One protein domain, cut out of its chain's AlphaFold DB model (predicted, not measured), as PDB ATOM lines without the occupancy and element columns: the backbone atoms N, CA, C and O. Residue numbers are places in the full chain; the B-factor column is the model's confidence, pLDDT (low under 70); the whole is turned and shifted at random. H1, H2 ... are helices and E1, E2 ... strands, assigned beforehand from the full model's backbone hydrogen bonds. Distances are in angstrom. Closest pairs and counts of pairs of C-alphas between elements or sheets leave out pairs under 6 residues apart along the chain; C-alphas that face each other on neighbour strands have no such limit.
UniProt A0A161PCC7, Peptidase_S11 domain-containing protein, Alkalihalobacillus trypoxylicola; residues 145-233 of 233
ATOM      1  N   HIS A 145     140.049 147.048 119.494       97.31
ATOM      2  CA  HIS A 145     141.145 147.927 119.918       97.31
ATOM      3  C   HIS A 145     141.967 148.527 118.770       97.31
ATOM      4  O   HIS A 145     142.729 149.460 119.013       97.31
ATOM      5  N   MET A 146     141.835 148.051 117.527       97.81
ATOM      6  CA  MET A 146     142.483 148.721 116.396       97.81
ATOM      7  C   MET A 146     141.847 150.084 116.071       97.81
ATOM      8  O   MET A 146     142.445 150.847 115.322       97.81
ATOM      9  N   LEU A 147     140.677 150.405 116.641       97.88
ATOM     10  CA  LEU A 147     140.034 151.722 116.534       97.88
ATOM     11  C   LEU A 147     140.325 152.641 117.728       97.88
ATOM     12  O   LEU A 147     140.140 153.848 117.617       97.88
ATOM     13  N   THR A 148     140.768 152.093 118.865       96.69
ATOM     14  CA  THR A 148     140.924 152.855 120.121       96.69
ATOM     15  C   THR A 148     142.362 152.916 120.636       96.69
ATOM     16  O   THR A 148     142.705 153.813 121.406       96.69
ATOM     17  N   LYS A 149     143.250 152.015 120.190       95.25
ATOM     18  CA  LYS A 149     144.668 151.994 120.581       95.25
ATOM     19  C   LYS A 149     145.579 152.348 119.410       95.25
ATOM     20  O   LYS A 149     145.785 151.535 118.511       95.25
ATOM     21  N   ASN A 150     146.242 153.503 119.496       93.00
ATOM     22  CA  ASN A 150     147.189 153.995 118.481       93.00
ATOM     23  C   ASN A 150     148.250 152.962 118.057       93.00
ATOM     24  O   ASN A 150     148.603 152.879 116.883       93.00
ATOM     25  N   SER A 151     148.750 152.143 118.988       92.56
ATOM     26  CA  SER A 151     149.756 151.111 118.693       92.56
ATOM     27  C   SER A 151     149.232 149.981 117.790       92.56
ATOM     28  O   SER A 151     150.009 149.362 117.054       92.56
ATOM     29  N   LEU A 152     147.917 149.741 117.793       94.94
ATOM     30  CA  LEU A 152     147.247 148.685 117.031       94.94
ATOM     31  C   LEU A 152     146.537 149.192 115.771       94.94
ATOM     32  O   LEU A 152     146.158 148.368 114.943       94.94
ATOM     33  N   MET A 153     146.389 150.509 115.598       95.50
ATOM     34  CA  MET A 153     145.732 151.094 114.426       95.50
ATOM     35  C   MET A 153     146.362 150.624 113.113       95.50
ATOM     36  O   MET A 153     147.578 150.408 113.024       95.50
ATOM     37  N   PHE A 154     145.521 150.501 112.092       97.06
ATOM     38  CA  PHE A 154     145.907 150.220 110.716       97.06
ATOM     39  C   PHE A 154     145.109 151.141 109.793       97.06
ATOM     40  O   PHE A 154     143.909 151.320 110.005       97.06
ATOM     41  N   ASP A 155     145.772 151.758 108.815       96.31
ATOM     42  CA  ASP A 155     145.116 152.719 107.929       96.31
ATOM     43  C   ASP A 155     144.061 152.034 107.052       96.31
ATOM     44  O   ASP A 155     144.259 150.922 106.558       96.31
ATOM     45  N   GLY A 156     142.916 152.691 106.886       97.19
ATOM     46  CA  GLY A 156     141.769 152.148 106.163       97.19
ATOM     47  C   GLY A 156     141.002 151.030 106.883       97.19
ATOM     48  O   GLY A 156     140.092 150.474 106.273       97.19
ATOM     49  N   LEU A 157     141.337 150.676 108.135       98.38
ATOM     50  CA  LEU A 157     140.597 149.673 108.910       98.38
ATOM     51  C   LEU A 157     139.223 150.193 109.351       98.38
ATOM     52  O   LEU A 157     139.121 151.226 110.006       98.38
ATOM     53  N   ASP A 158     138.176 149.428 109.059       98.06
ATOM     54  CA  ASP A 158     136.783 149.807 109.313       98.06
ATOM     55  C   ASP A 158     135.928 148.654 109.872       98.06
ATOM     56  O   ASP A 158     134.697 148.718 109.885       98.06
ATOM     57  N   GLY A 159     136.560 147.587 110.377       96.25
ATOM     58  CA  GLY A 159     135.831 146.479 110.983       96.25
ATOM     59  C   GLY A 159     136.668 145.238 111.292       96.25
ATOM     60  O   GLY A 159     137.894 145.268 111.237       96.25
ATOM     61  N   LEU A 160     136.044 144.106 111.630       97.50
ATOM     62  CA  LEU A 160     134.596 143.841 111.609       97.50
ATOM     63  C   LEU A 160     134.050 143.308 112.935       97.50
ATOM     64  O   LEU A 160     133.028 143.814 113.402       97.50
ATOM     65  N   LYS A 161     134.651 142.267 113.526       98.06
ATOM     66  CA  LYS A 161     134.139 141.702 114.786       98.06
ATOM     67  C   LYS A 161     135.190 140.910 115.553       98.06
ATOM     68  O   LYS A 161     135.945 140.126 114.986       98.06
ATOM     69  N   THR A 162     135.196 141.102 116.865       97.81
ATOM     70  CA  THR A 162     135.973 140.343 117.855       97.81
ATOM     71  C   THR A 162     135.196 139.128 118.362       97.81
ATOM     72  O   THR A 162     133.965 139.136 118.385       97.81
ATOM     73  N   GLY A 163     135.905 138.104 118.825       94.94
ATOM     74  CA  GLY A 163     135.321 136.954 119.509       94.94
ATOM     75  C   GLY A 163     136.253 136.445 120.601       94.94
ATOM     76  O   GLY A 163     137.475 136.529 120.462       94.94
ATOM     77  N   TYR A 164     135.676 135.955 121.694       93.06
ATOM     78  CA  TYR A 164     136.423 135.339 122.782       93.06
ATOM     79  C   TYR A 164     135.533 134.400 123.590       93.06
ATOM     80  O   TYR A 164     134.466 134.799 124.054       93.06
ATOM     81  N   THR A 165     136.029 133.188 123.812       88.00
ATOM     82  CA  THR A 165     135.622 132.317 124.917       88.00
ATOM     83  C   THR A 165     136.876 131.680 125.513       88.00
ATOM     84  O   THR A 165     137.945 131.699 124.893       88.00
ATOM     85  N   ASN A 166     136.761 131.083 126.699       86.12
ATOM     86  CA  ASN A 166     137.882 130.362 127.301       86.12
ATOM     87  C   ASN A 166     138.359 129.200 126.416       86.12
ATOM     88  O   ASN A 166     139.550 128.911 126.370       86.12
ATOM     89  N   GLU A 167     137.440 128.565 125.687       85.12
ATOM     90  CA  GLU A 167     137.720 127.411 124.831       85.12
ATOM     91  C   GLU A 167     138.281 127.816 123.462       85.12
ATOM     92  O   GLU A 167     139.101 127.097 122.894       85.12
ATOM     93  N   SER A 168     137.834 128.953 122.915       86.00
ATOM     94  CA  SER A 168     138.177 129.393 121.553       86.00
ATOM     95  C   SER A 168     139.368 130.348 121.486       86.00
ATOM     96  O   SER A 168     139.902 130.557 120.397       86.00
ATOM     97  N   GLY A 169     139.796 130.919 122.617       93.81
ATOM     98  CA  GLY A 169     140.822 131.960 122.659       93.81
ATOM     99  C   GLY A 169     140.359 133.269 122.010       93.81
ATOM    100  O   GLY A 169     139.177 133.481 121.740       93.81
ATOM    101  N   PHE A 170     141.291 134.189 121.771       96.81
ATOM    102  CA  PHE A 170     140.973 135.510 121.227       96.81
ATOM    103  C   PHE A 170     140.984 135.504 119.695       96.81
ATOM    104  O   PHE A 170     141.977 135.143 119.068       96.81
ATOM    105  N   SER A 171     139.884 135.938 119.084       97.94
ATOM    106  CA  SER A 171     139.682 135.900 117.632       97.94
ATOM    107  C   SER A 171     139.245 137.258 117.089       97.94
ATOM    108  O   SER A 171     138.558 138.026 117.771       97.94
ATOM    109  N   PHE A 172     139.640 137.579 115.860       98.62
ATOM    110  CA  PHE A 172     139.242 138.811 115.186       98.62
ATOM    111  C   PHE A 172     139.078 138.603 113.684       98.62
ATOM    112  O   PHE A 172     139.899 137.960 113.027       98.62
ATOM    113  N   ILE A 173     138.005 139.183 113.156       98.56
ATOM    114  CA  ILE A 173     137.787 139.371 111.728       98.56
ATOM    115  C   ILE A 173     138.090 140.834 111.452       98.56
ATOM    116  O   ILE A 173     137.335 141.692 111.912       98.56
ATOM    117  N   GLY A 174     139.178 141.106 110.739       98.38
ATOM    118  CA  GLY A 174     139.573 142.451 110.338       98.38
ATOM    119  C   GLY A 174     139.130 142.754 108.914       98.38
ATOM    120  O   GLY A 174     139.106 141.864 108.063       98.38
ATOM    121  N   THR A 175     138.807 144.008 108.626       98.62
ATOM    122  CA  THR A 175     138.712 144.489 107.246       98.62
ATOM    123  C   THR A 175     139.298 145.885 107.135       98.62
ATOM    124  O   THR A 175     139.217 146.676 108.075       98.62
ATOM    125  N   ALA A 176     139.947 146.139 106.004       98.50
ATOM    126  CA  ALA A 176     140.481 147.442 105.669       98.50
ATOM    127  C   ALA A 176     140.371 147.687 104.165       98.50
ATOM    128  O   ALA A 176     140.413 146.738 103.370       98.50
ATOM    129  N   GLN A 177     140.242 148.956 103.786       98.19
ATOM    130  CA  GLN A 177     140.204 149.391 102.398       98.19
ATOM    131  C   GLN A 177     141.212 150.507 102.141       98.19
ATOM    132  O   GLN A 177     141.188 151.546 102.793       98.19
ATOM    133  N   GLN A 178     142.045 150.311 101.123       97.62
ATOM    134  CA  GLN A 178     143.001 151.302 100.643       97.62
ATOM    135  C   GLN A 178     143.068 151.251  99.120       97.62
ATOM    136  O   GLN A 178     142.978 150.179  98.523       97.62
ATOM    137  N   ASN A 179     143.219 152.406  98.466       94.81
ATOM    138  CA  ASN A 179     143.425 152.499  97.012       94.81
ATOM    139  C   ASN A 179     142.399 151.704  96.170       94.81
ATOM    140  O   ASN A 179     142.732 151.123  95.139       94.81
ATOM    141  N   GLY A 180     141.141 151.652  96.623       94.88
ATOM    142  CA  GLY A 180     140.062 150.916  95.952       94.88
ATOM    143  C   GLY A 180     140.079 149.394  96.152       94.88
ATOM    144  O   GLY A 180     139.197 148.719  95.627       94.88
ATOM    145  N   GLN A 181     141.018 148.851  96.928       96.56
ATOM    146  CA  GLN A 181     141.114 147.428  97.257       96.56
ATOM    147  C   GLN A 181     140.720 147.192  98.713       96.56
ATOM    148  O   GLN A 181     141.117 147.945  99.600       96.56
ATOM    149  N   ARG A 182     139.928 146.146  98.960       97.88
ATOM    150  CA  ARG A 182     139.494 145.747 100.301       97.88
ATOM    151  C   ARG A 182     139.972 144.339 100.605       97.88
ATOM    152  O   ARG A 182     139.726 143.425  99.819       97.88
ATOM    153  N   TYR A 183     140.552 144.168 101.785       98.31
ATOM    154  CA  TYR A 183     140.900 142.859 102.320       98.31
ATOM    155  C   TYR A 183     140.081 142.533 103.566       98.31
ATOM    156  O   TYR A 183     139.611 143.415 104.294       98.31
ATOM    157  N   VAL A 184     139.905 141.233 103.786       98.44
ATOM    158  CA  VAL A 184     139.332 140.649 104.997       98.44
ATOM    159  C   VAL A 184     140.356 139.674 105.556       98.44
ATOM    160  O   VAL A 184     140.836 138.797 104.837       98.44
ATOM    161  N   THR A 185     140.668 139.804 106.838       98.56
ATOM    162  CA  THR A 185     141.548 138.892 107.568       98.56
ATOM    163  C   THR A 185     140.751 138.137 108.618       98.56
ATOM    164  O   THR A 185     139.775 138.643 109.172       98.56
ATOM    165  N   VAL A 186     141.162 136.901 108.889       98.62
ATOM    166  CA  VAL A 186     140.569 136.070 109.936       98.62
ATOM    167  C   VAL A 186     141.696 135.510 110.786       98.62
ATOM    168  O   VAL A 186     142.509 134.724 110.302       98.62
ATOM    169  N   VAL A 187     141.729 135.915 112.051       98.44
ATOM    170  CA  VAL A 187     142.665 135.419 113.062       98.44
ATOM    171  C   VAL A 187     141.859 134.726 114.152       98.44
ATOM    172  O   VAL A 187     140.943 135.325 114.713       98.44
ATOM    173  N   LEU A 188     142.188 133.468 114.449       97.44
ATOM    174  CA  LEU A 188     141.467 132.643 115.418       97.44
ATOM    175  C   LEU A 188     142.389 132.197 116.557       97.44
ATOM    176  O   LEU A 188     143.521 131.789 116.310       97.44
ATOM    177  N   GLY A 189     141.869 132.231 117.784       96.06
ATOM    178  CA  GLY A 189     142.444 131.549 118.944       96.06
ATOM    179  C   GLY A 189     143.826 132.007 119.395       96.06
ATOM    180  O   GLY A 189     144.639 131.185 119.819       96.06
ATOM    181  N   THR A 190     144.114 133.308 119.341       95.81
ATOM    182  CA  THR A 190     145.350 133.828 119.933       95.81
ATOM    183  C   THR A 190     145.307 133.740 121.463       95.81
ATOM    184  O   THR A 190     144.236 133.896 122.057       95.81
ATOM    185  N   PRO A 191     146.455 133.526 122.133       89.56
ATOM    186  CA  PRO A 191     146.496 133.318 123.582       89.56
ATOM    187  C   PRO A 191     146.303 134.607 124.390       89.56
ATOM    188  O   PRO A 191     145.823 134.557 125.521       89.56
ATOM    189  N   HIS A 192     146.644 135.768 123.822       90.44
ATOM    190  CA  HIS A 192     146.438 137.066 124.462       90.44
ATOM    191  C   HIS A 192     145.464 137.935 123.677       90.44
ATOM    192  O   HIS A 192     145.326 137.812 122.457       90.44
ATOM    193  N   TYR A 193     144.815 138.844 124.407       92.56
ATOM    194  CA  TYR A 193     143.770 139.715 123.884       92.56
ATOM    195  C   TYR A 193     144.245 140.528 122.679       92.56
ATOM    196  O   TYR A 193     143.587 140.502 121.641       92.56
ATOM    197  N   ASP A 194     145.379 141.224 122.810       94.06
ATOM    198  CA  ASP A 194     145.882 142.124 121.768       94.06
ATOM    199  C   ASP A 194     146.620 141.376 120.635       94.06
ATOM    200  O   ASP A 194     146.760 141.919 119.537       94.06
ATOM    201  N   SER A 195     147.012 140.107 120.829       95.62
ATOM    202  CA  SER A 195     147.694 139.308 119.797       95.62
ATOM    203  C   SER A 195     146.860 139.157 118.524       95.62
ATOM    204  O   SER A 195     147.403 139.262 117.428       95.62
ATOM    205  N   ARG A 196     145.531 139.015 118.632       97.19
ATOM    206  CA  ARG A 196     144.642 138.927 117.457       97.19
ATOM    207  C   ARG A 196     144.743 140.143 116.535       97.19
ATOM    208  O   ARG A 196     144.646 140.009 115.317       97.19
ATOM    209  N   PHE A 197     144.953 141.325 117.114       97.94
ATOM    210  CA  PHE A 197     145.077 142.579 116.377       97.94
ATOM    211  C   PHE A 197     146.476 142.744 115.799       97.94
ATOM    212  O   PHE A 197     146.618 143.207 114.672       97.94
ATOM    213  N   ILE A 198     147.503 142.310 116.532       97.31
ATOM    214  CA  ILE A 198     148.887 142.286 116.050       97.31
ATOM    215  C   ILE A 198     149.007 141.377 114.821       97.31
ATOM    216  O   ILE A 198     149.542 141.803 113.798       97.31
ATOM    217  N   GLU A 199     148.474 140.155 114.886       97.56
ATOM    218  CA  GLU A 199     148.481 139.232 113.744       97.56
ATOM    219  C   GLU A 199     147.624 139.752 112.585       97.56
ATOM    220  O   GLU A 199     148.030 139.669 111.429       97.56
ATOM    221  N   THR A 200     146.482 140.378 112.881       98.19
ATOM    222  CA  THR A 200     145.661 141.033 111.852       98.19
ATOM    223  C   THR A 200     146.424 142.148 111.145       98.19
ATOM    224  O   THR A 200     146.395 142.221 109.920       98.19
ATOM    225  N   LYS A 201     147.146 142.983 111.899       97.38
ATOM    226  CA  LYS A 201     147.967 144.065 111.358       97.38
ATOM    227  C   LYS A 201     149.069 143.533 110.442       97.38
ATOM    228  O   LYS A 201     149.274 144.104 109.380       97.38
ATOM    229  N   LYS A 202     149.719 142.420 110.800       97.19
ATOM    230  CA  LYS A 202     150.701 141.748 109.927       97.19
ATOM    231  C   LYS A 202     150.063 141.258 108.627       97.19
ATOM    232  O   LYS A 202     150.570 141.576 107.562       97.19
ATOM    233  N   LEU A 203     148.933 140.548 108.707       98.00
ATOM    234  CA  LEU A 203     148.227 140.039 107.525       98.00
ATOM    235  C   LEU A 203     147.766 141.162 106.587       98.00
ATOM    236  O   LEU A 203     147.851 141.015 105.372       98.00
ATOM    237  N   LEU A 204     147.275 142.277 107.140       98.19
ATOM    238  CA  LEU A 204     146.888 143.446 106.350       98.19
ATOM    239  C   LEU A 204     148.108 144.141 105.737       98.19
ATOM    240  O   LEU A 204     148.065 144.468 104.556       98.19
ATOM    241  N   SER A 205     149.198 144.308 106.493       97.38
ATOM    242  CA  SER A 205     150.456 144.830 105.949       97.38
ATOM    243  C   SER A 205     150.962 143.976 104.786       97.38
ATOM    244  O   SER A 205     151.301 144.528 103.746       97.38
ATOM    245  N   ASP A 206     150.941 142.647 104.912       97.19
ATOM    246  CA  ASP A 206     151.337 141.742 103.829       97.19
ATOM    247  C   ASP A 206     150.405 141.873 102.611       97.19
ATOM    248  O   ASP A 206     150.877 141.920 101.477       97.19
ATOM    249  N   ALA A 207     149.088 141.965 102.831       96.62
ATOM    250  CA  ALA A 207     148.098 142.069 101.757       96.62
ATOM    251  C   ALA A 207     148.187 143.387 100.969       96.62
ATOM    252  O   ALA A 207     147.970 143.386  99.760       96.62
ATOM    253  N   PHE A 208     148.518 144.492 101.641       97.56
ATOM    254  CA  PHE A 208     148.710 145.807 101.019       97.56
ATOM    255  C   PHE A 208     150.170 146.096 100.629       97.56
ATOM    256  O   PHE A 208     150.470 147.199 100.175       97.56
ATOM    257  N   GLU A 209     151.080 145.128 100.789       95.81
ATOM    258  CA  GLU A 209     152.524 145.282 100.545       95.81
ATOM    259  C   GLU A 209     153.168 146.434 101.352       95.81
ATOM    260  O   GLU A 209     154.145 147.067 100.940       95.81
ATOM    261  N   GLU A 210     152.641 146.700 102.548       93.12
ATOM    262  CA  GLU A 210     153.162 147.696 103.476       93.12
ATOM    263  C   GLU A 210     154.224 147.106 104.410       93.12
ATOM    264  O   GLU A 210     154.163 145.961 104.860       93.12
ATOM    265  N   LYS A 211     155.197 147.931 104.807       90.12
ATOM    266  CA  LYS A 211     156.189 147.520 105.801       90.12
ATOM    267  C   LYS A 211     155.553 147.425 107.191       90.12
ATOM    268  O   LYS A 211     155.312 148.448 107.831       90.12
ATOM    269  N   TYR A 212     155.422 146.211 107.722       90.00
ATOM    270  CA  TYR A 212     155.079 146.020 109.131       90.00
ATOM    271  C   TYR A 212     156.230 146.468 110.047       90.00
ATOM    272  O   TYR A 212     157.356 145.966 109.969       90.00
ATOM    273  N   VAL A 213     155.940 147.403 110.954       86.44
ATOM    274  CA  VAL A 213     156.856 147.834 112.017       86.44
ATOM    275  C   VAL A 213     156.191 147.547 113.366       86.44
ATOM    276  O   VAL A 213     155.161 148.154 113.666       86.44
ATOM    277  N   PRO A 214     156.733 146.626 114.187       86.44
ATOM    278  CA  PRO A 214     156.137 146.307 115.477       86.44
ATOM    279  C   PRO A 214     156.276 147.485 116.447       86.44
ATOM    280  O   PRO A 214     157.337 148.106 116.532       86.44
ATOM    281  N   SER A 215     155.222 147.762 117.216       86.25
ATOM    282  CA  SER A 215     155.308 148.681 118.353       86.25
ATOM    283  C   SER A 215     156.042 148.031 119.529       86.25
ATOM    284  O   SER A 215     156.210 146.808 119.586       86.25
ATOM    285  N   ILE A 216     156.453 148.849 120.502       87.12
ATOM    286  CA  ILE A 216     157.040 148.357 121.755       87.12
ATOM    287  C   ILE A 216     156.048 147.430 122.468       87.12
ATOM    288  O   ILE A 216     156.436 146.360 122.934       87.12
ATOM    289  N   GLU A 217     154.764 147.790 122.496       85.00
ATOM    290  CA  GLU A 217     153.705 146.971 123.084       85.00
ATOM    291  C   GLU A 217     153.603 145.608 122.391       85.00
ATOM    292  O   GLU A 217     153.555 144.582 123.069       85.00
ATOM    293  N   SER A 218     153.659 145.568 121.055       85.56
ATOM    294  CA  SER A 218     153.635 144.307 120.306       85.56
ATOM    295  C   SER A 218     154.845 143.425 120.613       85.56
ATOM    296  O   SER A 218     154.713 142.206 120.712       85.56
ATOM    297  N   ILE A 219     156.025 144.028 120.803       87.44
ATOM    298  CA  ILE A 219     157.232 143.302 121.221       87.44
ATOM    299  C   ILE A 219     157.052 142.735 122.634       87.44
ATOM    300  O   ILE A 219     157.417 141.587 122.881       87.44
ATOM    301  N   ILE A 220     156.462 143.498 123.559       86.75
ATOM    302  CA  ILE A 220     156.187 143.032 124.926       86.75
ATOM    303  C   ILE A 220     155.237 141.829 124.912       86.75
ATOM    304  O   ILE A 220     155.543 140.824 125.555       86.75
ATOM    305  N   VAL A 221     154.133 141.900 124.159       87.12
ATOM    306  CA  VAL A 221     153.176 140.787 124.015       87.12
ATOM    307  C   VAL A 221     153.873 139.547 123.449       87.12
ATOM    308  O   VAL A 221     153.770 138.462 124.017       87.12
ATOM    309  N   PHE A 222     154.683 139.708 122.401       86.44
ATOM    310  CA  PHE A 222     155.460 138.608 121.826       86.44
ATOM    311  C   PHE A 222     156.419 137.956 122.841       86.44
ATOM    312  O   PHE A 222     156.527 136.731 122.921       86.44
ATOM    313  N   LEU A 223     157.097 138.757 123.667       87.19
ATOM    314  CA  LEU A 223     157.978 138.240 124.717       87.19
ATOM    315  C   LEU A 223     157.207 137.508 125.827       87.19
ATOM    316  O   LEU A 223     157.734 136.547 126.395       87.19
ATOM    317  N   GLN A 224     155.981 137.935 126.146       85.62
ATOM    318  CA  GLN A 224     155.106 137.229 127.087       85.62
ATOM    319  C   GLN A 224     154.716 135.847 126.552       85.62
ATOM    320  O   GLN A 224     154.805 134.868 127.293       85.62
ATOM    321  N   GLU A 225     154.395 135.743 125.262       85.38
ATOM    322  CA  GLU A 225     154.082 134.464 124.613       85.38
ATOM    323  C   GLU A 225     155.268 133.496 124.617       85.38
ATOM    324  O   GLU A 225     155.104 132.309 124.915       85.38
ATOM    325  N   ILE A 226     156.480 133.990 124.324       85.75
ATOM    326  CA  ILE A 226     157.704 133.175 124.399       85.75
ATOM    327  C   ILE A 226     157.904 132.652 125.822       85.75
ATOM    328  O   ILE A 226     158.167 131.463 126.007       85.75
ATOM    329  N   LYS A 227     157.761 133.519 126.833       83.38
ATOM    330  CA  LYS A 227     157.867 133.100 128.234       83.38
ATOM    331  C   LYS A 227     156.819 132.039 128.567       83.38
ATOM    332  O   LYS A 227     157.189 131.007 129.105       83.38
ATOM    333  N   ALA A 228     155.554 132.222 128.197       81.19
ATOM    334  CA  ALA A 228     154.521 131.223 128.475       81.19
ATOM    335  C   ALA A 228     154.878 129.839 127.891       81.19
ATOM    336  O   ALA A 228     154.753 128.830 128.578       81.19
ATOM    337  N   LYS A 229     155.411 129.793 126.663       79.88
ATOM    338  CA  LYS A 229     155.830 128.539 126.004       79.88
ATOM    339  C   LYS A 229     157.065 127.887 126.630       79.88
ATOM    340  O   LYS A 229     157.171 126.666 126.616       79.88
ATOM    341  N   LEU A 230     158.007 128.677 127.147       77.69
ATOM    342  CA  LEU A 230     159.247 128.163 127.742       77.69
ATOM    343  C   LEU A 230     159.063 127.598 129.157       77.69
ATOM    344  O   LEU A 230     159.892 126.808 129.579       77.69
ATOM    345  N   TRP A 231     158.018 128.007 129.882       67.00
ATOM    346  CA  TRP A 231     157.746 127.550 131.256       67.00
ATOM    347  C   TRP A 231     156.704 126.420 131.324       67.00
ATOM    348  O   TRP A 231     156.465 125.869 132.394       67.00
ATOM    349  N   LEU A 232     156.075 126.093 130.191       57.28
ATOM    350  CA  LEU A 232     155.172 124.949 130.024       57.28
ATOM    351  C   LEU A 232     155.889 123.693 129.477       57.28
ATOM    352  O   LEU A 232     155.235 122.668 129.302       57.28
ATOM    353  N   ASN A 233     157.202 123.775 129.226       46.81
ATOM    354  CA  ASN A 233     158.094 122.670 128.843       46.81
ATOM    355  C   ASN A 233     159.163 122.455 129.919       46.81
ATOM    356  O   ASN A 233     159.679 121.320 129.997       46.81
TER     357      ASN A 233
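AT A GLANCE: This is residues 145 to 233 of the 233 residues of the protein "Peptidase_S11 domain-containing protein" of Alkalihalobacillus trypoxylicola (UniProt A0A161PCC7). A twisted sheet of three strands, E1, E2 and E3, forms a wall with helix H1 over one face and the other face bare. A second helix, H2, lies beyond H1, off the sheet. The printed part has 89 residues with three named strands and then two named helices, in the order E1, E2, E3, H1, H2; the sheet's order is E1, E2, E3, antiparallel throughout, and the class is mixed, helices and strands. The whole is compact, with a radius of gyration of the C-alphas of 13.4 A, yet elongated in outline, spanning 47 by 27 by 21 A.

HOW THE PARTS SIT: The sheet is a meander, each strand the antiparallel neighbour of the one before: E1, residues 157 to 165, E2, residues 169 to 178, and E3, residues 181 to 190. E1 and E2 form a hairpin at 173 degrees between their directions, with N 160 and O 173 2.8 A apart, within hydrogen-bond range. E2 and E3 form a hairpin at 169 degrees, with N 172 and O 187 2.8 A apart, also within range. E1 and E3 are the edge strands. H1, residues 195 to 207, is on the sheet, the two making two layers, a helix on one face of a sheet. Its height over the sheet is 7.5 A, and it lies over E2 and E3. On the local plane it stands at 31 degrees to E2, only just slantwise to the strands. The closest C-alphas of H1 and E3 are those of Arg 196 and Thr 190, 5.7 A apart. E1 and H1 are near each other, with 5 pairs of C-alphas within 10 A. H2, residues 216 to 231, is not on the sheet and is apart from E1, E2 and E3. H1 and H2 only just touch, with 3 pairs of C-alphas within 8 A, through residues 195 to 198 of H1 and 218 to 221 of H2 alone; the closest C-alphas, of Ile 198 and Ser 218, are 6.7 A apart. They run opposite ways at a steep tilt of 62 degrees. In H1 and H2 every O i to N i+4 pair is within hydrogen-bond range.

IN THESE COORDINATES: From first to last C-alpha, E1 measures 24.1 A, E2 29.4 A, E3 26.8 A, H1 18.3 A and H2 22.9 A. E1 begins at C-alpha 157, (140.597, 149.673, 108.910). H1 begins at C-alpha 195, (147.694, 139.308, 119.797), and H2 ends at C-alpha 231, (157.746, 127.550, 131.256).

THE WHOLE: The C-alphas farthest apart, of Gly 180 and Asn 233, are 47.0 A apart. The printed part has no cut. The link from H1 to H2 is short; the other links are tight. Residues 145 to 156 hold no named element. Mean pLDDT of the printed part is 92.3; residues 231 to 233 are under 70.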